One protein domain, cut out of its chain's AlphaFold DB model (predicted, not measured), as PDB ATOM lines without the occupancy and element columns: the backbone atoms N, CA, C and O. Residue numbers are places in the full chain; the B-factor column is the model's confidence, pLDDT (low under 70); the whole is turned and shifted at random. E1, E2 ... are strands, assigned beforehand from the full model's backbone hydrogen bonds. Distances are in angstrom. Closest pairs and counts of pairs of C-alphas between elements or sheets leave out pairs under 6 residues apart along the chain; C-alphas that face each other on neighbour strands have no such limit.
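What this domain is: This is residues 32 to 183 of the 194 residues of the protein "uncharacterized protein LOC116290158" of Actinia tenebrosa (UniProt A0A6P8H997). With little regular structure, two small, strongly twisted sheets lie partly face to face as a sandwich, their strands crossed at 42 degrees, with long loops at its ends. The 152 printed residues hold nine named strands, E1 to E9 in order, with 58 residues, and no named helix: all strand. Both branched sheets are antiparallel; the whole is compact, radius of gyration of the C-alphas 16.6 A, spans 50 by 34 by 29 A.

Where its parts are: E1, residues 32 to 34, begins at C-alpha 32 (53.118, 7.443, -26.392). E2 is 45 to 53, 24.1 A; E3 71 to 73; E4 77 to 85, 26.1 A; E5 102 to 106; E6 116 to 124, 26.7 A; E7 135 to 137; E8 143 to 148; E9 151 to 161, 31.8 A, ending at C-alpha 161 (53.218, 19.897, -18.310).

How they stand to each other: E4 has E1 and E3 on one side, E2 on the other side; N 33 and O 83, 2.9 A, N 72 and O 79, 2.8 A, and N 50 and O 80, 2.8 A, are within hydrogen-bond range. E7 neighbours E2: N 51 and O 135, 2.8 A. E9 has E5 and E8 on one side, E6 on the other side: N 104 and O 159, 2.9 A; N 144 and O 155, 2.9 A; N 118 and O 158, 2.8 A. E3 and E4, and E8 and E9, are hairpins.

The domain as a whole: The printed part has no cut. Links E2 to E3 and E4 to E5 are long. Residues 87 to 93 and 126 to 133 have pLDDT under 70.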
ATOM      1  N   THR A  32      54.184   8.007 -25.588       94.50
ATOM      2  CA  THR A  32      53.118   7.443 -26.392       94.50
ATOM      3  C   THR A  32      51.845   8.258 -26.222       94.50
ATOM      4  O   THR A  32      51.601   8.866 -25.181       94.50
ATOM      5  N   LEU A  33      51.042   8.311 -27.278       96.00
ATOM      6  CA  LEU A  33      49.769   9.029 -27.327       96.00
ATOM      7  C   LEU A  33      48.658   8.044 -27.692       96.00
ATOM      8  O   LEU A  33      48.935   6.986 -28.257       96.00
ATOM      9  N   LEU A  34      47.403   8.378 -27.381       96.38
ATOM     10  CA  LEU A  34      46.266   7.605 -27.891       96.38
ATOM     11  C   LEU A  34      46.256   7.675 -29.419       96.38
ATOM     12  O   LEU A  34      46.455   8.746 -29.994       96.38
ATOM     13  N   LYS A  35      46.019   6.536 -30.067       96.94
ATOM     14  CA  LYS A  35      45.958   6.449 -31.524       96.94
ATOM     15  C   LYS A  35      44.643   7.056 -32.021       96.94
ATOM     16  O   LYS A  35      43.586   6.645 -31.549       96.94
ATOM     17  N   PRO A  36      44.655   8.020 -32.952       96.88
ATOM     18  CA  PRO A  36      43.457   8.416 -33.687       96.88
ATOM     19  C   PRO A  36      43.062   7.368 -34.726       96.88
ATOM     20  O   PRO A  36      43.916   6.668 -35.269       96.88
ATOM     21  N   ARG A  37      41.781   7.344 -35.113       95.50
ATOM     22  CA  ARG A  37      41.297   6.482 -36.213       95.50
ATOM     23  C   ARG A  37      42.002   6.719 -37.553       95.50
ATOM     24  O   ARG A  37      42.018   5.838 -38.402       95.50
ATOM     25  N   THR A  38      42.575   7.904 -37.752       95.50
ATOM     26  CA  THR A  38      43.304   8.290 -38.972       95.50
ATOM     27  C   THR A  38      44.762   7.810 -39.003       95.50
ATOM     28  O   THR A  38      45.488   8.114 -39.961       95.50
ATOM     29  N   GLY A  39      45.189   7.060 -37.980       95.94
ATOM     30  CA  GLY A  39      46.524   6.485 -37.850       95.94
ATOM     31  C   GLY A  39      47.506   7.363 -37.072       95.94
ATOM     32  O   GLY A  39      47.164   8.436 -36.575       95.94
ATOM     33  N   CYS A  40      48.740   6.878 -36.957       95.44
ATOM     34  CA  CYS A  40      49.802   7.535 -36.201       95.44
ATOM     35  C   CYS A  40      50.563   8.585 -37.025       95.44
ATOM     36  O   CYS A  40      50.549   8.534 -38.261       95.44
ATOM     37  N   PRO A  41      51.252   9.537 -36.364       94.25
ATOM     38  CA  PRO A  41      52.228  10.386 -37.033       94.25
ATOM     39  C   PRO A  41      53.290   9.554 -37.767       94.25
ATOM     40  O   PRO A  41      53.637   8.452 -37.341       94.25
ATOM     41  N   ALA A  42      53.823  10.084 -38.870       90.88
ATOM     42  CA  ALA A  42      54.826   9.379 -39.667       90.88
ATOM     43  C   ALA A  42      56.067   9.015 -38.828       90.88
ATOM     44  O   ALA A  42      56.582   9.849 -38.079       90.88
ATOM     45  N   GLY A  43      56.541   7.773 -38.966       89.88
ATOM     46  CA  GLY A  43      57.709   7.249 -38.245       89.88
ATOM     47  C   GLY A  43      57.440   6.781 -36.810       89.88
ATOM     48  O   GLY A  43      58.379   6.403 -36.119       89.88
ATOM     49  N   TRP A  44      56.190   6.806 -36.341       92.75
ATOM     50  CA  TRP A  44      55.827   6.285 -35.020       92.75
ATOM     51  C   TRP A  44      55.376   4.824 -35.094       92.75
ATOM     52  O   TRP A  44      54.772   4.412 -36.082       92.75
ATOM     53  N   ASP A  45      55.621   4.066 -34.023       91.62
ATOM     54  CA  ASP A  45      55.083   2.711 -33.860       91.62
ATOM     55  C   ASP A  45      53.573   2.774 -33.595       91.62
ATOM     56  O   ASP A  45      53.113   3.563 -32.766       91.62
ATOM     57  N   ASP A  46      52.801   1.948 -34.294       92.69
ATOM     58  CA  ASP A  46      51.337   1.954 -34.296       92.69
ATOM     59  C   ASP A  46      50.709   0.629 -33.826       92.69
ATOM     60  O   ASP A  46      49.488   0.448 -33.928       92.69
ATOM     61  N   MET A  47      51.541  -0.277 -33.296       86.94
ATOM     62  CA  MET A  47      51.170  -1.623 -32.839       86.94
ATOM     63  C   MET A  47      50.867  -1.713 -31.332       86.94
ATOM     64  O   MET A  47      50.560  -2.795 -30.817       86.94
ATOM     65  N   GLY A  48      50.986  -0.602 -30.600       90.31
ATOM     66  CA  GLY A  48      50.745  -0.555 -29.162       90.31
ATOM     67  C   GLY A  48      49.259  -0.642 -28.820       90.31
ATOM     68  O   GLY A  48      48.462   0.142 -29.334       90.31
ATOM     69  N   TYR A  49      48.868  -1.541 -27.912       92.94
ATOM     70  CA  TYR A  49      47.523  -1.521 -27.326       92.94
ATOM     71  C   TYR A  49      47.501  -1.915 -25.849       92.94
ATOM     72  O   TYR A  49      48.391  -2.611 -25.360       92.94
ATOM     73  N   LEU A  50      46.439  -1.490 -25.164       91.75
ATOM     74  CA  LEU A  50      46.027  -1.951 -23.843       91.75
ATOM     75  C   LEU A  50      44.592  -2.470 -23.940       91.75
ATOM     76  O   LEU A  50      43.667  -1.712 -24.221       91.75
ATOM     77  N   TYR A  51      44.429  -3.764 -23.712       90.50
ATOM     78  CA  TYR A  51      43.152  -4.424 -23.498       90.50
ATOM     79  C   TYR A  51      42.941  -4.563 -21.999       90.50
ATOM     80  O   TYR A  51      43.837  -5.056 -21.316       90.50
ATOM     81  N   GLN A  52      41.776  -4.163 -21.512       87.56
ATOM     82  CA  GLN A  52      41.361  -4.336 -20.129       87.56
ATOM     83  C   GLN A  52      39.997  -4.978 -20.081       87.56
ATOM     84  O   GLN A  52      39.041  -4.441 -20.644       87.56
ATOM     85  N   ASP A  53      39.917  -6.094 -19.381       83.94
ATOM     86  CA  ASP A  53      38.643  -6.648 -18.966       83.94
ATOM     87  C   ASP A  53      38.143  -5.892 -17.737       83.94
ATOM     88  O   ASP A  53      38.918  -5.595 -16.829       83.94
ATOM     89  N   THR A  54      36.864  -5.525 -17.740       83.50
ATOM     90  CA  THR A  54      36.259  -4.733 -16.665       83.50
ATOM     91  C   THR A  54      35.283  -5.565 -15.845       83.50
ATOM     92  O   THR A  54      35.385  -5.595 -14.618       83.50
ATOM     93  N   MET A  55      34.325  -6.243 -16.486       80.44
ATOM     94  CA  MET A  55      33.336  -7.080 -15.802       80.44
ATOM     95  C   MET A  55      32.642  -8.027 -16.785       80.44
ATOM     96  O   MET A  55      32.003  -7.577 -17.726       80.44
ATOM     97  N   ASN A  56      32.637  -9.330 -16.498       78.38
ATOM     98  CA  ASN A  56      31.913 -10.319 -17.310       78.38
ATOM     99  C   ASN A  56      30.457 -10.555 -16.863       78.38
ATOM    100  O   ASN A  56      29.599 -10.896 -17.676       78.38
ATOM    101  N   LYS A  57      30.137 -10.341 -15.581       80.94
ATOM    102  CA  LYS A  57      28.786 -10.528 -15.021       80.94
ATOM    103  C   LYS A  57      28.038  -9.196 -14.974       80.94
ATOM    104  O   LYS A  57      28.409  -8.318 -14.207       80.94
ATOM    105  N   ASN A  58      26.959  -9.080 -15.748       83.69
ATOM    106  CA  ASN A  58      26.173  -7.847 -15.922       83.69
ATOM    107  C   ASN A  58      27.015  -6.629 -16.363       83.69
ATOM    108  O   ASN A  58      26.999  -5.592 -15.699       83.69
ATOM    109  N   PRO A  59      27.756  -6.746 -17.479       86.31
ATOM    110  CA  PRO A  59      28.599  -5.672 -17.981       86.31
ATOM    111  C   PRO A  59      27.798  -4.431 -18.404       86.31
ATOM    112  O   PRO A  59      26.769  -4.549 -19.074       86.31
ATOM    113  N   SER A  60      28.310  -3.239 -18.086       89.06
ATOM    114  CA  SER A  60      27.637  -1.961 -18.365       89.06
ATOM    115  C   SER A  60      28.576  -0.838 -18.825       89.06
ATOM    116  O   SER A  60      28.235   0.340 -18.702       89.06
ATOM    117  N   ASN A  61      29.743  -1.173 -19.395       90.94
ATOM    118  CA  ASN A  61      30.611  -0.164 -20.004       90.94
ATOM    119  C   ASN A  61      29.843   0.619 -21.075       90.94
ATOM    120  O   ASN A  61      29.113   0.047 -21.889       90.94
ATOM    121  N   ASN A  62      30.062   1.930 -21.107       91.00
ATOM    122  CA  ASN A  62      29.452   2.809 -22.088       91.00
ATOM    123  C   ASN A  62      30.468   3.838 -22.591       91.00
ATOM    124  O   ASN A  62      31.485   4.105 -21.948       91.00
ATOM    125  N   ARG A  63      30.185   4.423 -23.753       90.75
ATOM    126  CA  ARG A  63      30.980   5.489 -24.354       90.75
ATOM    127  C   ARG A  63      30.084   6.524 -25.021       90.75
ATOM    128  O   ARG A  63      28.910   6.278 -25.282       90.75
ATOM    129  N   SER A  64      30.664   7.672 -25.352       89.31
ATOM    130  CA  SER A  64      30.035   8.626 -26.263       89.31
ATOM    131  C   SER A  64      29.703   7.967 -27.608       89.31
ATOM    132  O   SER A  64      30.411   7.062 -28.062       89.31
ATOM    133  N   GLN A  65      28.642   8.447 -28.267       90.00
ATOM    134  CA  GLN A  65      28.228   7.957 -29.591       90.00
ATOM    135  C   GLN A  65      29.401   7.971 -30.580       90.00
ATOM    136  O   GLN A  65      29.670   6.980 -31.266       90.00
ATOM    137  N   THR A  66      30.164   9.064 -30.564       90.62
ATOM    138  CA  THR A  66      31.366   9.227 -31.375       90.62
ATOM    139  C   THR A  66      32.616   8.975 -30.544       90.62
ATOM    140  O   THR A  66      32.788   9.536 -29.460       90.62
ATOM    141  N   LEU A  67      33.511   8.141 -31.076       89.50
ATOM    142  CA  LEU A  67      34.822   7.857 -30.505       89.50
ATOM    143  C   LEU A  67      35.877   8.137 -31.576       89.50
ATOM    144  O   LEU A  67      35.983   7.374 -32.527       89.50
ATOM    145  N   HIS A  68      36.626   9.230 -31.450       93.50
ATOM    146  CA  HIS A  68      37.626   9.623 -32.458       93.50
ATOM    147  C   HIS A  68      38.975   8.900 -32.301       93.50
ATOM    148  O   HIS A  68      39.780   8.867 -33.236       93.50
ATOM    149  N   ILE A  69      39.196   8.277 -31.142       95.00
ATOM    150  CA  ILE A  69      40.331   7.384 -30.912       95.00
ATOM    151  C   ILE A  69      40.090   6.022 -31.574       95.00
ATOM    152  O   ILE A  69      38.951   5.566 -31.717       95.00
ATOM    153  N   ASP A  70      41.182   5.380 -31.967       95.94
ATOM    154  CA  ASP A  70      41.228   3.978 -32.344       95.94
ATOM    155  C   ASP A  70      41.167   3.129 -31.069       95.94
ATOM    156  O   ASP A  70      42.026   3.200 -30.180       95.94
ATOM    157  N   GLY A  71      40.081   2.378 -30.937       94.38
ATOM    158  CA  GLY A  71      39.763   1.650 -29.726       94.38
ATOM    159  C   GLY A  71      38.329   1.152 -29.696       94.38
ATOM    160  O   GLY A  71      37.468   1.531 -30.497       94.38
ATOM    161  N   GLU A  72      38.078   0.304 -28.715       93.81
ATOM    162  CA  GLU A  72      36.820  -0.384 -28.506       93.81
ATOM    163  C   GLU A  72      36.387  -0.218 -27.051       93.81
ATOM    164  O   GLU A  72      37.187  -0.347 -26.127       93.81
ATOM    165  N   VAL A  73      35.104   0.081 -26.859       93.44
ATOM    166  CA  VAL A  73      34.447   0.006 -25.553       93.44
ATOM    167  C   VAL A  73      33.306  -0.973 -25.744       93.44
ATOM    168  O   VAL A  73      32.225  -0.598 -26.199       93.44
ATOM    169  N   ALA A  74      33.598  -2.240 -25.489       91.94
ATOM    170  CA  ALA A  74      32.604  -3.293 -25.444       91.94
ATOM    171  C   ALA A  74      31.993  -3.339 -24.045       91.94
ATOM    172  O   ALA A  74      32.539  -2.778 -23.094       91.94
ATOM    173  N   ARG A  75      30.870  -4.048 -23.899       90.88
ATOM    174  CA  ARG A  75      30.160  -4.124 -22.618       90.88
ATOM    175  C   ARG A  75      31.078  -4.583 -21.476       90.88
ATOM    176  O   ARG A  75      31.028  -3.973 -20.412       90.88
ATOM    177  N   SER A  76      31.895  -5.616 -21.701       88.38
ATOM    178  CA  SER A  76      32.754  -6.227 -20.674       88.38
ATOM    179  C   SER A  76      34.209  -5.776 -20.698       88.38
ATOM    180  O   SER A  76      34.927  -6.051 -19.751       88.38
ATOM    181  N   HIS A  77      34.667  -5.079 -21.740       89.38
ATOM    182  CA  HIS A  77      36.083  -4.744 -21.876       89.38
ATOM    183  C   HIS A  77      36.318  -3.427 -22.616       89.38
ATOM    184  O   HIS A  77      35.468  -2.922 -23.352       89.38
ATOM    185  N   VAL A  78      37.517  -2.885 -22.435       92.25
ATOM    186  CA  VAL A  78      37.996  -1.679 -23.104       92.25
ATOM    187  C   VAL A  78      39.332  -1.975 -23.772       92.25
ATOM    188  O   VAL A  78      40.283  -2.404 -23.122       92.25
ATOM    189  N   LYS A  79      39.431  -1.698 -25.071       93.38
ATOM    190  CA  LYS A  79      40.677  -1.782 -25.835       93.38
ATOM    191  C   LYS A  79      41.082  -0.397 -26.319       93.38
ATOM    192  O   LYS A  79      40.305   0.290 -26.976       93.38
ATOM    193  N   ARG A  80      42.306   0.018 -26.010       94.31
ATOM    194  CA  ARG A  80      42.880   1.310 -26.412       94.31
ATOM    195  C   ARG A  80      44.131   1.069 -27.234       94.31
ATOM    196  O   ARG A  80      44.995   0.321 -26.782       94.31
ATOM    197  N   TYR A  81      44.233   1.699 -28.399       96.00
ATOM    198  CA  TYR A  81      45.448   1.673 -29.209       96.00
ATOM    199  C   TYR A  81      46.270   2.941 -29.003       96.00
ATOM    200  O   TYR A  81      45.748   4.001 -28.644       96.00
ATOM    201  N   PHE A  82      47.570   2.829 -29.244       95.50
ATOM    202  CA  PHE A  82      48.527   3.890 -28.992       95.50
ATOM    203  C   PHE A  82      49.497   4.064 -30.155       95.50
ATOM    204  O   PHE A  82      49.852   3.107 -30.839       95.50
ATOM    205  N   CYS A  83      49.938   5.306 -30.332       95.31
ATOM    206  CA  CYS A  83      51.056   5.670 -31.184       95.31
ATOM    207  C   CYS A  83      52.262   5.936 -30.295       95.31
ATOM    208  O   CYS A  83      52.220   6.860 -29.478       95.31
ATOM    209  N   SER A  84      53.333   5.164 -30.451       93.38
ATOM    210  CA  SER A  84      54.530   5.268 -29.623       93.38
ATOM    211  C   SER A  84      55.699   5.864 -30.400       93.38
ATOM    212  O   SER A  84      56.100   5.373 -31.455       93.38
ATOM    213  N   LYS A  85      56.295   6.910 -29.832       91.19
ATOM    214  CA  LYS A  85      57.556   7.472 -30.295       91.19
ATOM    215  C   LYS A  85      58.695   6.746 -29.580       91.19
ATOM    216  O   LYS A  85      59.010   7.047 -28.429       91.19
ATOM    217  N   THR A  86      59.265   5.739 -30.235       80.06
ATOM    218  CA  THR A  86      60.236   4.810 -29.625       80.06
ATOM    219  C   THR A  86      61.693   5.166 -29.923       80.06
ATOM    220  O   THR A  86      62.593   4.814 -29.151       80.06
ATOM    221  N   GLU A  87      61.940   5.914 -30.996       69.00
ATOM    222  CA  GLU A  87      63.264   6.399 -31.370       69.00
ATOM    223  C   GLU A  87      63.630   7.704 -30.652       69.00
ATOM    224  O   GLU A  87      62.769   8.520 -30.308       69.00
ATOM    225  N   ARG A  88      64.936   7.982 -30.528       59.59
ATOM    226  CA  ARG A  88      65.444   9.350 -30.304       59.59
ATOM    227  C   ARG A  88      65.269  10.195 -31.581       59.59
ATOM    228  O   ARG A  88      66.229  10.763 -32.096       59.59
ATOM    229  N   MET A  89      64.053  10.256 -32.128       50.62
ATOM    230  CA  MET A  89      63.704  11.247 -33.144       50.62
ATOM    231  C   MET A  89      63.750  12.616 -32.463       50.62
ATOM    232  O   MET A  89      63.018  12.866 -31.507       50.62
ATOM    233  N   GLY A  90      64.672  13.464 -32.906       51.88
ATOM    234  CA  GLY A  90      65.149  14.608 -32.133       51.88
ATOM    235  C   GLY A  90      66.354  14.182 -31.299       51.88
ATOM    236  O   GLY A  90      66.218  13.686 -30.190       51.88
ATOM    237  N   LYS A  91      67.564  14.352 -31.834       52.47
ATOM    238  CA  LYS A  91      68.802  14.240 -31.039       52.47
ATOM    239  C   LYS A  91      69.067  15.507 -30.220       52.47
ATOM    240  O   LYS A  91      70.016  15.545 -29.447       52.47
ATOM    241  N   ASN A  92      68.250  16.543 -30.417       63.09
ATOM    242  CA  ASN A  92      68.455  17.852 -29.835       63.09
ATOM    243  C   ASN A  92      67.496  18.068 -28.661       63.09
ATOM    244  O   ASN A  92      66.282  18.142 -28.852       63.09
ATOM    245  N   ILE A  93      68.053  18.187 -27.455       65.12
ATOM    246  CA  ILE A  93      67.299  18.491 -26.231       65.12
ATOM    247  C   ILE A  93      66.567  19.838 -26.317       65.12
ATOM    248  O   ILE A  93      65.662  20.078 -25.531       65.12
ATOM    249  N   THR A  94      66.897  20.699 -27.287       71.12
ATOM    250  CA  THR A  94      66.200  21.974 -27.516       71.12
ATOM    251  C   THR A  94      64.754  21.812 -27.991       71.12
ATOM    252  O   THR A  94      63.959  22.735 -27.829       71.12
ATOM    253  N   GLN A  95      64.370  20.652 -28.535       81.56
ATOM    254  CA  GLN A  95      62.983  20.359 -28.912       81.56
ATOM    255  C   GLN A  95      62.200  19.864 -27.691       81.56
ATOM    256  O   GLN A  95      61.851  18.695 -27.609       81.56
ATOM    257  N   VAL A  96      61.953  20.716 -26.704       89.00
ATOM    258  CA  VAL A  96      61.198  20.344 -25.492       89.00
ATOM    259  C   VAL A  96      59.688  20.445 -25.702       89.00
ATOM    260  O   VAL A  96      59.215  21.080 -26.645       89.00
ATOM    261  N   TRP A  97      58.913  19.817 -24.815       94.06
ATOM    262  CA  TRP A  97      57.470  20.034 -24.793       94.06
ATOM    263  C   TRP A  97      57.165  21.500 -24.455       94.06
ATOM    264  O   TRP A  97      57.752  22.033 -23.510       94.06
ATOM    265  N   PRO A  98      56.260  22.160 -25.198       95.25
ATOM    266  CA  PRO A  98      55.867  23.531 -24.899       95.25
ATOM    267  C   PRO A  98      55.178  23.621 -23.533       95.25
ATOM    268  O   PRO A  98      54.549  22.661 -23.081       95.25
ATOM    269  N   LEU A  99      55.285  24.790 -22.897       96.62
ATOM    270  CA  LEU A  99      54.550  25.121 -21.674       96.62
ATOM    271  C   LEU A  99      53.035  25.071 -21.927       96.62
ATOM    272  O   LEU A  99      52.574  25.411 -23.015       96.62
ATOM    273  N   GLY A 100      52.267  24.644 -20.929       97.06
ATOM    274  CA  GLY A 100      50.840  24.370 -21.040       97.06
ATOM    275  C   GLY A 100      50.281  23.592 -19.847       97.06
ATOM    276  O   GLY A 100      50.901  23.512 -18.787       97.06
ATOM    277  N   GLN A 101      49.098  23.002 -20.015       97.94
ATOM    278  CA  GLN A 101      48.487  22.123 -19.009       97.94
ATOM    279  C   GLN A 101      47.944  20.851 -19.659       97.94
ATOM    280  O   GLN A 101      46.799  20.794 -20.111       97.94
ATOM    281  N   PHE A 102      48.783  19.821 -19.724       98.06
ATOM    282  CA  PHE A 102      48.444  18.547 -20.349       98.06
ATOM    283  C   PHE A 102      49.394  17.431 -19.912       98.06
ATOM    284  O   PHE A 102      50.491  17.697 -19.431       98.06
ATOM    285  N   CYS A 103      49.016  16.177 -20.142       97.75
ATOM    286  CA  CYS A 103      49.879  15.020 -19.945       97.75
ATOM    287  C   CYS A 103      50.005  14.168 -21.205       97.75
ATOM    288  O   CYS A 103      49.104  14.108 -22.046       97.75
ATOM    289  N   VAL A 104      51.115  13.442 -21.273       97.00
ATOM    290  CA  VAL A 104      51.370  12.370 -22.238       97.00
ATOM    291  C   VAL A 104      51.792  11.112 -21.493       97.00
ATOM    292  O   VAL A 104      52.338  11.199 -20.391       97.00
ATOM    293  N   TYR A 105      51.543   9.939 -22.073       95.75
ATOM    294  CA  TYR A 105      51.983   8.688 -21.463       95.75
ATOM    295  C   TYR A 105      53.507   8.586 -21.567       95.75
ATOM    296  O   TYR A 105      54.070   8.713 -22.659       95.75
ATOM    297  N   SER A 106      54.169   8.362 -20.437       93.50
ATOM    298  CA  SER A 106      55.627   8.260 -20.352       93.50
ATOM    299  C   SER A 106      56.062   6.871 -19.921       93.50
ATOM    300  O   SER A 106      55.260   6.059 -19.447       93.50
ATOM    301  N   ARG A 107      57.343   6.566 -20.146       90.50
ATOM    302  CA  ARG A 107      57.898   5.279 -19.740       90.50
ATOM    303  C   ARG A 107      57.860   5.149 -18.222       90.50
ATOM    304  O   ARG A 107      57.896   6.132 -17.478       90.50
ATOM    305  N   VAL A 108      57.798   3.910 -17.761       86.25
ATOM    306  CA  VAL A 108      57.903   3.580 -16.345       86.25
ATOM    307  C   VAL A 108      59.169   4.224 -15.776       86.25
ATOM    308  O   VAL A 108      60.264   3.972 -16.269       86.25
ATOM    309  N   SER A 109      59.014   4.992 -14.694       83.69
ATOM    310  CA  SER A 109      60.133   5.635 -13.989       83.69
ATOM    311  C   SER A 109      60.917   6.661 -14.827       83.69
ATOM    312  O   SER A 109      62.015   7.039 -14.431       83.69
ATOM    313  N   GLU A 110      60.360   7.138 -15.946       89.31
ATOM    314  CA  GLU A 110      60.932   8.205 -16.772       89.31
ATOM    315  C   GLU A 110      59.993   9.418 -16.795       89.31
ATOM    316  O   GLU A 110      58.778   9.289 -16.995       89.31
ATOM    317  N   THR A 111      60.579  10.602 -16.626       93.06
ATOM    318  CA  THR A 111      59.884  11.886 -16.728       93.06
ATOM    319  C   THR A 111      60.479  12.668 -17.886       93.06
ATOM    320  O   THR A 111      61.696  12.846 -17.958       93.06
ATOM    321  N   LEU A 112      59.631  13.126 -18.803       93.12
ATOM    322  CA  LEU A 112      60.071  13.962 -19.915       93.12
ATOM    323  C   LEU A 112      60.610  15.301 -19.396       93.12
ATOM    324  O   LEU A 112      60.158  15.824 -18.377       93.12
ATOM    325  N   TYR A 113      61.594  15.848 -20.107       91.31
ATOM    326  CA  TYR A 113      62.296  17.057 -19.686       91.31
ATOM    327  C   TYR A 113      61.330  18.231 -19.461       91.31
ATOM    328  O   TYR A 113      60.513  18.540 -20.329       91.31
ATOM    329  N   GLY A 114      61.448  18.889 -18.304       91.19
ATOM    330  CA  GLY A 114      60.614  20.040 -17.941       91.19
ATOM    331  C   GLY A 114      59.150  19.702 -17.631       91.19
ATOM    332  O   GLY A 114      58.310  20.597 -17.669       91.19
ATOM    333  N   MET A 115      58.832  18.432 -17.359       96.12
ATOM    334  CA  MET A 115      57.492  17.969 -16.989       96.12
ATOM    335  C   MET A 115      57.504  17.305 -15.606       96.12
ATOM    336  O   MET A 115      58.548  16.911 -15.088       96.12
ATOM    337  N   THR A 116      56.320  17.150 -15.020       96.56
ATOM    338  CA  THR A 116      56.097  16.500 -13.724       96.56
ATOM    339  C   THR A 116      55.610  15.067 -13.928       96.56
ATOM    340  O   THR A 116      54.752  14.812 -14.773       96.56
ATOM    341  N   SER A 117      56.124  14.111 -13.153       96.50
ATOM    342  CA  SER A 117      55.672  12.716 -13.217       96.50
ATOM    343  C   SER A 117      54.271  12.530 -12.632       96.50
ATOM    344  O   SER A 117      53.955  13.093 -11.585       96.50
ATOM    345  N   GLY A 118      53.475  11.648 -13.231       94.38
ATOM    346  CA  GLY A 118      52.187  11.202 -12.706       94.38
ATOM    347  C   GLY A 118      51.947   9.715 -12.957       94.38
ATOM    348  O   GLY A 118      52.624   9.084 -13.770       94.38
ATOM    349  N   SER A 119      50.970   9.130 -12.262       94.81
ATOM    350  CA  SER A 119      50.516   7.767 -12.556       94.81
ATOM    351  C   SER A 119      49.058   7.551 -12.171       94.81
ATOM    352  O   SER A 119      48.555   8.194 -11.252       94.81
ATOM    353  N   ILE A 120      48.398   6.621 -12.856       92.69
ATOM    354  CA  ILE A 120      47.048   6.149 -12.533       92.69
ATOM    355  C   ILE A 120      47.115   4.634 -12.402       92.69
ATOM    356  O   ILE A 120      47.668   3.962 -13.270       92.69
ATOM    357  N   ALA A 121      46.563   4.103 -11.311       91.31
ATOM    358  CA  ALA A 121      46.399   2.671 -11.102       91.31
ATOM    359  C   ALA A 121      44.945   2.277 -11.380       91.31
ATOM    360  O   ALA A 121      44.024   2.872 -10.827       91.31
ATOM    361  N   MET A 122      44.769   1.281 -12.236       87.69
ATOM    362  CA  MET A 122      43.492   0.657 -12.558       87.69
ATOM    363  C   MET A 122      43.483  -0.732 -11.923       87.69
ATOM    364  O   MET A 122      44.480  -1.451 -12.021       87.69
ATOM    365  N   TYR A 123      42.394  -1.061 -11.234       84.38
ATOM    366  CA  TYR A 123      42.231  -2.308 -10.497       84.38
ATOM    367  C   TYR A 123      41.162  -3.140 -11.188       84.38
ATOM    368  O   TYR A 123      39.996  -2.750 -11.192       84.38
ATOM    369  N   ASP A 124      41.570  -4.284 -11.719       77.50
ATOM    370  CA  ASP A 124      40.693  -5.232 -12.390       77.50
ATOM    371  C   ASP A 124      40.638  -6.514 -11.546       77.50
ATOM    372  O   ASP A 124      41.640  -6.945 -10.962       77.50
ATOM    373  N   ARG A 125      39.460  -7.128 -11.408       70.12
ATOM    374  CA  ARG A 125      39.316  -8.372 -10.639       70.12
ATOM    375  C   ARG A 125      39.753  -9.546 -11.513       70.12
ATOM    376  O   ARG A 125      38.973 -10.047 -12.312       70.12
ATOM    377  N   GLY A 126      41.004  -9.968 -11.370       60.41
ATOM    378  CA  GLY A 126      41.550 -11.124 -12.071       60.41
ATOM    379  C   GLY A 126      41.293 -12.408 -11.290       60.41
ATOM    380  O   GLY A 126      41.946 -12.667 -10.285       60.41
ATOM    381  N   ASN A 127      40.391 -13.266 -11.754       52.34
ATOM    382  CA  ASN A 127      40.360 -14.635 -11.249       52.34
ATOM    383  C   ASN A 127      41.602 -15.347 -11.808       52.34
ATOM    384  O   ASN A 127      41.826 -15.312 -13.016       52.34
ATOM    385  N   ASN A 128      42.401 -16.024 -10.973       48.94
ATOM    386  CA  ASN A 128      43.635 -16.724 -11.394       48.94
ATOM    387  C   ASN A 128      43.427 -17.827 -12.462       48.94
ATOM    388  O   ASN A 128      44.395 -18.442 -12.898       48.94
ATOM    389  N   TYR A 129      42.183 -18.062 -12.886       49.91
ATOM    390  CA  TYR A 129      41.774 -19.063 -13.868       49.91
ATOM    391  C   TYR A 129      41.259 -18.472 -15.193       49.91
ATOM    392  O   TYR A 129      41.105 -19.227 -16.152       49.91
ATOM    393  N   ASP A 130      41.030 -17.156 -15.288       50.50
ATOM    394  CA  ASP A 130      40.490 -16.541 -16.506       50.50
ATOM    395  C   ASP A 130      41.600 -16.052 -17.447       50.50
ATOM    396  O   ASP A 130      42.505 -15.302 -17.075       50.50
ATOM    397  N   LYS A 131      41.484 -16.437 -18.725       51.97
ATOM    398  CA  LYS A 131      42.310 -15.942 -19.847       51.97
ATOM    399  C   LYS A 131      41.991 -14.482 -20.223       51.97
ATOM    400  O   LYS A 131      42.550 -13.967 -21.202       51.97
ATOM    401  N   ASP A 132      41.129 -13.831 -19.448       56.34
ATOM    402  CA  ASP A 132      40.518 -12.530 -19.726       56.34
ATOM    403  C   ASP A 132      41.250 -11.362 -19.053       56.34
ATOM    404  O   ASP A 132      40.820 -10.226 -19.124       56.34
ATOM    405  N   GLN A 133      42.422 -11.603 -18.472       64.19
ATOM    406  CA  GLN A 133      43.284 -10.562 -17.905       64.19
ATOM    407  C   GLN A 133      43.625  -9.419 -18.877       64.19
ATOM    408  O   GLN A 133      43.598  -9.593 -20.101       64.19
ATOM    409  N   SER A 134      44.071  -8.273 -18.337       71.56
ATOM    410  CA  SER A 134      44.556  -7.184 -19.190       71.56
ATOM    411  C   SER A 134      45.769  -7.635 -20.013       71.56
ATOM    412  O   SER A 134      46.699  -8.279 -19.507       71.56
ATOM    413  N   LYS A 135      45.753  -7.293 -21.307       80.31
ATOM    414  CA  LYS A 135      46.769  -7.669 -22.308       80.31
ATOM    415  C   LYS A 135      47.337  -6.417 -22.956       80.31
ATOM    416  O   LYS A 135      46.611  -5.459 -23.208       80.31
ATOM    417  N   PHE A 136      48.621  -6.442 -23.281       78.00
ATOM    418  CA  PHE A 136      49.290  -5.341 -23.966       78.00
ATOM    419  C   PHE A 136      50.386  -5.855 -24.901       78.00
ATOM    420  O   PHE A 136      51.012  -6.877 -24.628       78.00
ATOM    421  N   THR A 137      50.639  -5.135 -25.994       79.81
ATOM    422  CA  THR A 137      51.713  -5.421 -26.967       79.81
ATOM    423  C   THR A 137      52.551  -4.183 -27.196       79.81
ATOM    424  O   THR A 137      51.986  -3.097 -27.271       79.81
ATOM    425  N   LYS A 138      53.884  -4.327 -27.291       71.69
ATOM    426  CA  LYS A 138      54.866  -3.249 -27.585       71.69
ATOM    427  C   LYS A 138      54.742  -1.951 -26.750       71.69
ATOM    428  O   LYS A 138      55.513  -1.022 -26.926       71.69
ATOM    429  N   PHE A 139      53.848  -1.943 -25.763       75.44
ATOM    430  CA  PHE A 139      53.495  -0.849 -24.860       75.44
ATOM    431  C   PHE A 139      54.002  -1.108 -23.426       75.44
ATOM    432  O   PHE A 139      53.746  -0.336 -22.507       75.44
ATOM    433  N   PHE A 140      54.741  -2.203 -23.211       74.31
ATOM    434  CA  PHE A 140      55.193  -2.634 -21.883       74.31
ATOM    435  C   PHE A 140      56.095  -1.606 -21.188       74.31
ATOM    436  O   PHE A 140      56.129  -1.547 -19.965       74.31
ATOM    437  N   GLU A 141      56.799  -0.768 -21.954       81.62
ATOM    438  CA  GLU A 141      57.645   0.289 -21.398       81.62
ATOM    439  C   GLU A 141      56.845   1.423 -20.742       81.62
ATOM    440  O   GLU A 141      57.424   2.191 -19.980       81.62
ATOM    441  N   PHE A 142      55.540   1.533 -21.012       83.56
ATOM    442  CA  PHE A 142      54.664   2.630 -20.575       83.56
ATOM    443  C   PHE A 142      53.694   2.231 -19.452       83.56
ATOM    444  O   PHE A 142      52.920   3.062 -18.967       83.56
ATOM    445  N   LEU A 143      53.724   0.968 -19.013       86.44
ATOM    446  CA  LEU A 143      52.868   0.474 -17.939       86.44
ATOM    447  C   LEU A 143      53.577  -0.513 -17.011       86.44
ATOM    448  O   LEU A 143      54.595  -1.106 -17.350       86.44
ATOM    449  N   LYS A 144      53.013  -0.716 -15.820       85.75
ATOM    450  CA  LYS A 144      53.365  -1.835 -14.934       85.75
ATOM    451  C   LYS A 144      52.121  -2.634 -14.591       85.75
ATOM    452  O   LYS A 144      51.138  -2.055 -14.137       85.75
ATOM    453  N   LYS A 145      52.206  -3.954 -14.738       83.88
ATOM    454  CA  LYS A 145      51.192  -4.907 -14.280       83.88
ATOM    455  C   LYS A 145      51.673  -5.600 -13.005       83.88
ATOM    456  O   LYS A 145      52.833  -6.002 -12.922       83.88
ATOM    457  N   LYS A 146      50.797  -5.726 -12.010       84.44
ATOM    458  CA  LYS A 146      51.015  -6.537 -10.801       84.44
ATOM    459  C   LYS A 146      49.770  -7.363 -10.504       84.44
ATOM    460  O   LYS A 146      48.669  -6.879 -10.722       84.44
ATOM    461  N   ILE A 147      49.949  -8.572  -9.983       81.56
ATOM    462  CA  ILE A 147      48.852  -9.452  -9.564       81.56
ATOM    463  C   ILE A 147      48.930  -9.618  -8.043       81.56
ATOM    464  O   ILE A 147      50.005  -9.882  -7.506       81.56
ATOM    465  N   PHE A 148      47.803  -9.435  -7.359       79.12
ATOM    466  CA  PHE A 148      47.642  -9.571  -5.913       79.12
ATOM    467  C   PHE A 148      46.426 -10.453  -5.617       79.12
ATOM    468  O   PHE A 148      45.292  -9.976  -5.605       79.12
ATOM    469  N   GLY A 149      46.648 -11.746  -5.373       77.88
ATOM    470  CA  GLY A 149      45.554 -12.689  -5.131       77.88
ATOM    471  C   GLY A 149      44.624 -12.777  -6.342       77.88
ATOM    472  O   GLY A 149      45.031 -13.303  -7.370       77.88
ATOM    473  N   SER A 150      43.397 -12.264  -6.209       75.69
ATOM    474  CA  SER A 150      42.378 -12.195  -7.269       75.69
ATOM    475  C   SER A 150      42.240 -10.809  -7.921       75.69
ATOM    476  O   SER A 150      41.217 -10.491  -8.530       75.69
ATOM    477  N   TYR A 151      43.248  -9.953  -7.758       76.62
ATOM    478  CA  TYR A 151      43.275  -8.615  -8.336       76.62
ATOM    479  C   TYR A 151      44.472  -8.436  -9.253       76.62
ATOM    480  O   TYR A 151      45.591  -8.843  -8.946       76.62
ATOM    481  N   GLU A 152      44.236  -7.749 -10.357       82.25
ATOM    482  CA  GLU A 152      45.244  -7.251 -11.268       82.25
ATOM    483  C   GLU A 152      45.294  -5.725 -11.169       82.25
ATOM    484  O   GLU A 152      44.273  -5.044 -11.189       82.25
ATOM    485  N   VAL A 153      46.501  -5.176 -11.061       86.25
ATOM    486  CA  VAL A 153      46.738  -3.734 -11.036       86.25
ATOM    487  C   VAL A 153      47.531  -3.348 -12.269       86.25
ATOM    488  O   VAL A 153      48.714  -3.686 -12.379       86.25
ATOM    489  N   THR A 154      46.897  -2.589 -13.159       88.56
ATOM    490  CA  THR A 154      47.548  -1.952 -14.305       88.56
ATOM    491  C   THR A 154      47.832  -0.497 -13.966       88.56
ATOM    492  O   THR A 154      46.920   0.298 -13.750       88.56
ATOM    493  N   ARG A 155      49.110  -0.119 -13.917       91.81
ATOM    494  CA  ARG A 155      49.536   1.260 -13.673       91.81
ATOM    495  C   ARG A 155      50.054   1.899 -14.954       91.81
ATOM    496  O   ARG A 155      51.017   1.401 -15.529       91.81
ATOM    497  N   LEU A 156      49.438   3.010 -15.347       93.62
ATOM    498  CA  LEU A 156      49.861   3.875 -16.449       93.62
ATOM    499  C   LEU A 156      50.672   5.042 -15.891       93.62
ATOM    500  O   LEU A 156      50.341   5.569 -14.826       93.62
ATOM    501  N   TYR A 157      51.722   5.430 -16.607       95.12
ATOM    502  CA  TYR A 157      52.632   6.505 -16.215       95.12
ATOM    503  C   TYR A 157      52.511   7.690 -17.162       95.12
ATOM    504  O   TYR A 157      52.245   7.527 -18.353       95.12
ATOM    505  N   PHE A 158      52.701   8.885 -16.614       96.44
ATOM    506  CA  PHE A 158      52.516  10.134 -17.331       96.44
ATOM    507  C   PHE A 158      53.653  11.104 -17.049       96.44
ATOM    508  O   PHE A 158      54.169  11.176 -15.934       96.44
ATOM    509  N   SER A 159      53.972  11.910 -18.053       97.31
ATOM    510  CA  SER A 159      54.671  13.178 -17.880       97.31
ATOM    511  C   SER A 159      53.682  14.293 -18.182       97.31
ATOM    512  O   SER A 159      53.044  14.283 -19.236       97.31
ATOM    513  N   CYS A 160      53.530  15.228 -17.251       97.75
ATOM    514  CA  CYS A 160      52.554  16.306 -17.308       97.75
ATOM    515  C   CYS A 160      53.250  17.662 -17.355       97.75
ATOM    516  O   CYS A 160      54.080  17.963 -16.499       97.75
ATOM    517  N   GLN A 161      52.904  18.483 -18.341       97.25
ATOM    518  CA  GLN A 161      53.218  19.897 -18.310       97.25
ATOM    519  C   GLN A 161      52.192  20.569 -17.404       97.25
ATOM    520  O   GLN A 161      50.985  20.398 -17.583       97.25
ATOM    521  N   THR A 162      52.691  21.273 -16.399       96.56
ATOM    522  CA  THR A 162      51.882  21.899 -15.347       96.56
ATOM    523  C   THR A 162      52.081  23.409 -15.300       96.56
ATOM    524  O   THR A 162      51.337  24.108 -14.616       96.56
ATOM    525  N   SER A 163      53.090  23.908 -16.016       94.06
ATOM    526  CA  SER A 163      53.447  25.316 -16.105       94.06
ATOM    527  C   SER A 163      52.977  25.881 -17.439       94.06
ATOM    528  O   SER A 163      53.355  25.369 -18.489       94.06
ATOM    529  N   GLY A 164      52.187  26.954 -17.396       94.75
ATOM    530  CA  GLY A 164      51.568  27.584 -18.565       94.75
ATOM    531  C   GLY A 164      50.042  27.624 -18.457       94.75
ATOM    532  O   GLY A 164      49.477  27.304 -17.411       94.75
ATOM    533  N   ASP A 165      49.379  28.015 -19.545       95.38
ATOM    534  CA  ASP A 165      47.919  28.124 -19.629       95.38
ATOM    535  C   ASP A 165      47.399  27.302 -20.818       95.38
ATOM    536  O   ASP A 165      47.831  27.488 -21.958       95.38
ATOM    537  N   LYS A 166      46.435  26.413 -20.557       95.88
ATOM    538  CA  LYS A 166      45.745  25.607 -21.577       95.88
ATOM    539  C   LYS A 166      45.047  26.431 -22.662       95.88
ATOM    540  O   LYS A 166      44.814  25.910 -23.749       95.88
ATOM    541  N   LYS A 167      44.711  27.693 -22.379       96.62
ATOM    542  CA  LYS A 167      44.091  28.634 -23.323       96.62
ATOM    543  C   LYS A 167      45.096  29.316 -24.249       96.62
ATOM    544  O   LYS A 167      44.675  29.990 -25.177       96.62
ATOM    545  N   ILE A 168      46.401  29.175 -24.009       97.19
ATOM    546  CA  ILE A 168      47.435  29.677 -24.917       97.19
ATOM    547  C   ILE A 168      47.791  28.546 -25.894       97.19
ATOM    548  O   ILE A 168      48.322  27.524 -25.451       97.19
ATOM    549  N   PRO A 169      47.527  28.689 -27.208       96.81
ATOM    550  CA  PRO A 169      47.760  27.615 -28.167       96.81
ATOM    551  C   PRO A 169      49.238  27.230 -28.300       96.81
ATOM    552  O   PRO A 169      50.089  28.060 -28.644       96.81
ATOM    553  N   ILE A 170      49.538  25.945 -28.111       96.38
ATOM    554  CA  ILE A 170      50.889  25.399 -28.277       96.38
ATOM    555  C   ILE A 170      51.156  24.964 -29.721       96.38
ATOM    556  O   ILE A 170      50.247  24.589 -30.458       96.38
ATOM    557  N   SER A 171      52.424  25.008 -30.132       94.88
ATOM    558  CA  SER A 171      52.848  24.561 -31.461       94.88
ATOM    559  C   SER A 171      53.313  23.108 -31.409       94.88
ATOM    560  O   SER A 171      54.327  22.808 -30.779       94.88
ATOM    561  N   LEU A 172      52.584  22.214 -32.072       94.38
ATOM    562  CA  LEU A 172      52.930  20.803 -32.251       94.38
ATOM    563  C   LEU A 172      52.665  20.395 -33.709       94.38
ATOM    564  O   LEU A 172      51.928  21.095 -34.405       94.38
ATOM    565  N   PRO A 173      53.254  19.294 -34.203       93.50
ATOM    566  CA  PRO A 173      52.952  18.795 -35.542       93.50
ATOM    567  C   PRO A 173      51.473  18.408 -35.675       93.50
ATOM    568  O   PRO A 173      50.985  17.563 -34.932       93.50
ATOM    569  N   ILE A 174      50.780  18.988 -36.658       93.06
ATOM    570  CA  ILE A 174      49.338  18.782 -36.911       93.06
ATOM    571  C   ILE A 174      49.050  17.993 -38.197       93.06
ATOM    572  O   ILE A 174      47.917  17.935 -38.662       93.06
ATOM    573  N   THR A 175      50.071  17.379 -38.802       91.19
ATOM    574  CA  THR A 175      49.915  16.594 -40.043       91.19
ATOM    575  C   THR A 175      48.994  15.384 -39.869       91.19
ATOM    576  O   THR A 175      48.410  14.895 -40.837       91.19
ATOM    577  N   LYS A 176      48.848  14.904 -38.632       92.56
ATOM    578  CA  LYS A 176      47.866  13.910 -38.201       92.56
ATOM    579  C   LYS A 176      47.249  14.368 -36.874       92.56
ATOM    580  O   LYS A 176      47.962  14.978 -36.076       92.56
ATOM    581  N   PRO A 177      45.966  14.059 -36.609       94.75
ATOM    582  CA  PRO A 177      45.371  14.259 -35.292       94.75
ATOM    583  C   PRO A 177      46.183  13.566 -34.193       94.75
ATOM    584  O   PRO A 177      46.853  12.565 -34.433       94.75
ATOM    585  N   PHE A 178      46.092  14.075 -32.971       96.00
ATOM    586  CA  PHE A 178      46.681  13.464 -31.785       96.00
ATOM    587  C   PHE A 178      45.884  13.876 -30.549       96.00
ATOM    588  O   PHE A 178      45.045  14.775 -30.611       96.00
ATOM    589  N   TYR A 179      46.154  13.223 -29.421       96.25
ATOM    590  CA  TYR A 179      45.469  13.504 -28.163       96.25
ATOM    591  C   TYR A 179      46.474  13.757 -27.053       96.25
ATOM    592  O   TYR A 179      47.344  12.927 -26.789       96.25
ATOM    593  N   LEU A 180      46.303  14.893 -26.384       97.12
ATOM    594  CA  LEU A 180      46.917  15.184 -25.097       97.12
ATOM    595  C   LEU A 180      45.868  14.964 -24.008       97.12
ATOM    596  O   LEU A 180      44.685  15.237 -24.215       97.12
ATOM    597  N   LEU A 181      46.288  14.463 -22.851       96.81
ATOM    598  CA  LEU A 181      45.386  14.292 -21.717       96.81
ATOM    599  C   LEU A 181      45.269  15.626 -20.972       96.81
ATOM    600  O   LEU A 181      46.301  16.247 -20.722       96.81
ATOM    601  N   PRO A 182      44.065  16.085 -20.602       96.69
ATOM    602  CA  PRO A 182      43.920  17.337 -19.873       96.69
ATOM    603  C   PRO A 182      44.538  17.222 -18.470       96.69
ATOM    604  O   PRO A 182      44.482  16.165 -17.839       96.69
ATOM    605  N   TYR A 183      45.124  18.315 -17.975       96.12
ATOM    606  CA  TYR A 183      45.699  18.392 -16.630       96.12
ATOM    607  C   TYR A 183      44.942  19.412 -15.772       96.12
ATOM    608  O   TYR A 183      44.627  20.510 -16.229       96.12
TER     609      TYR A 183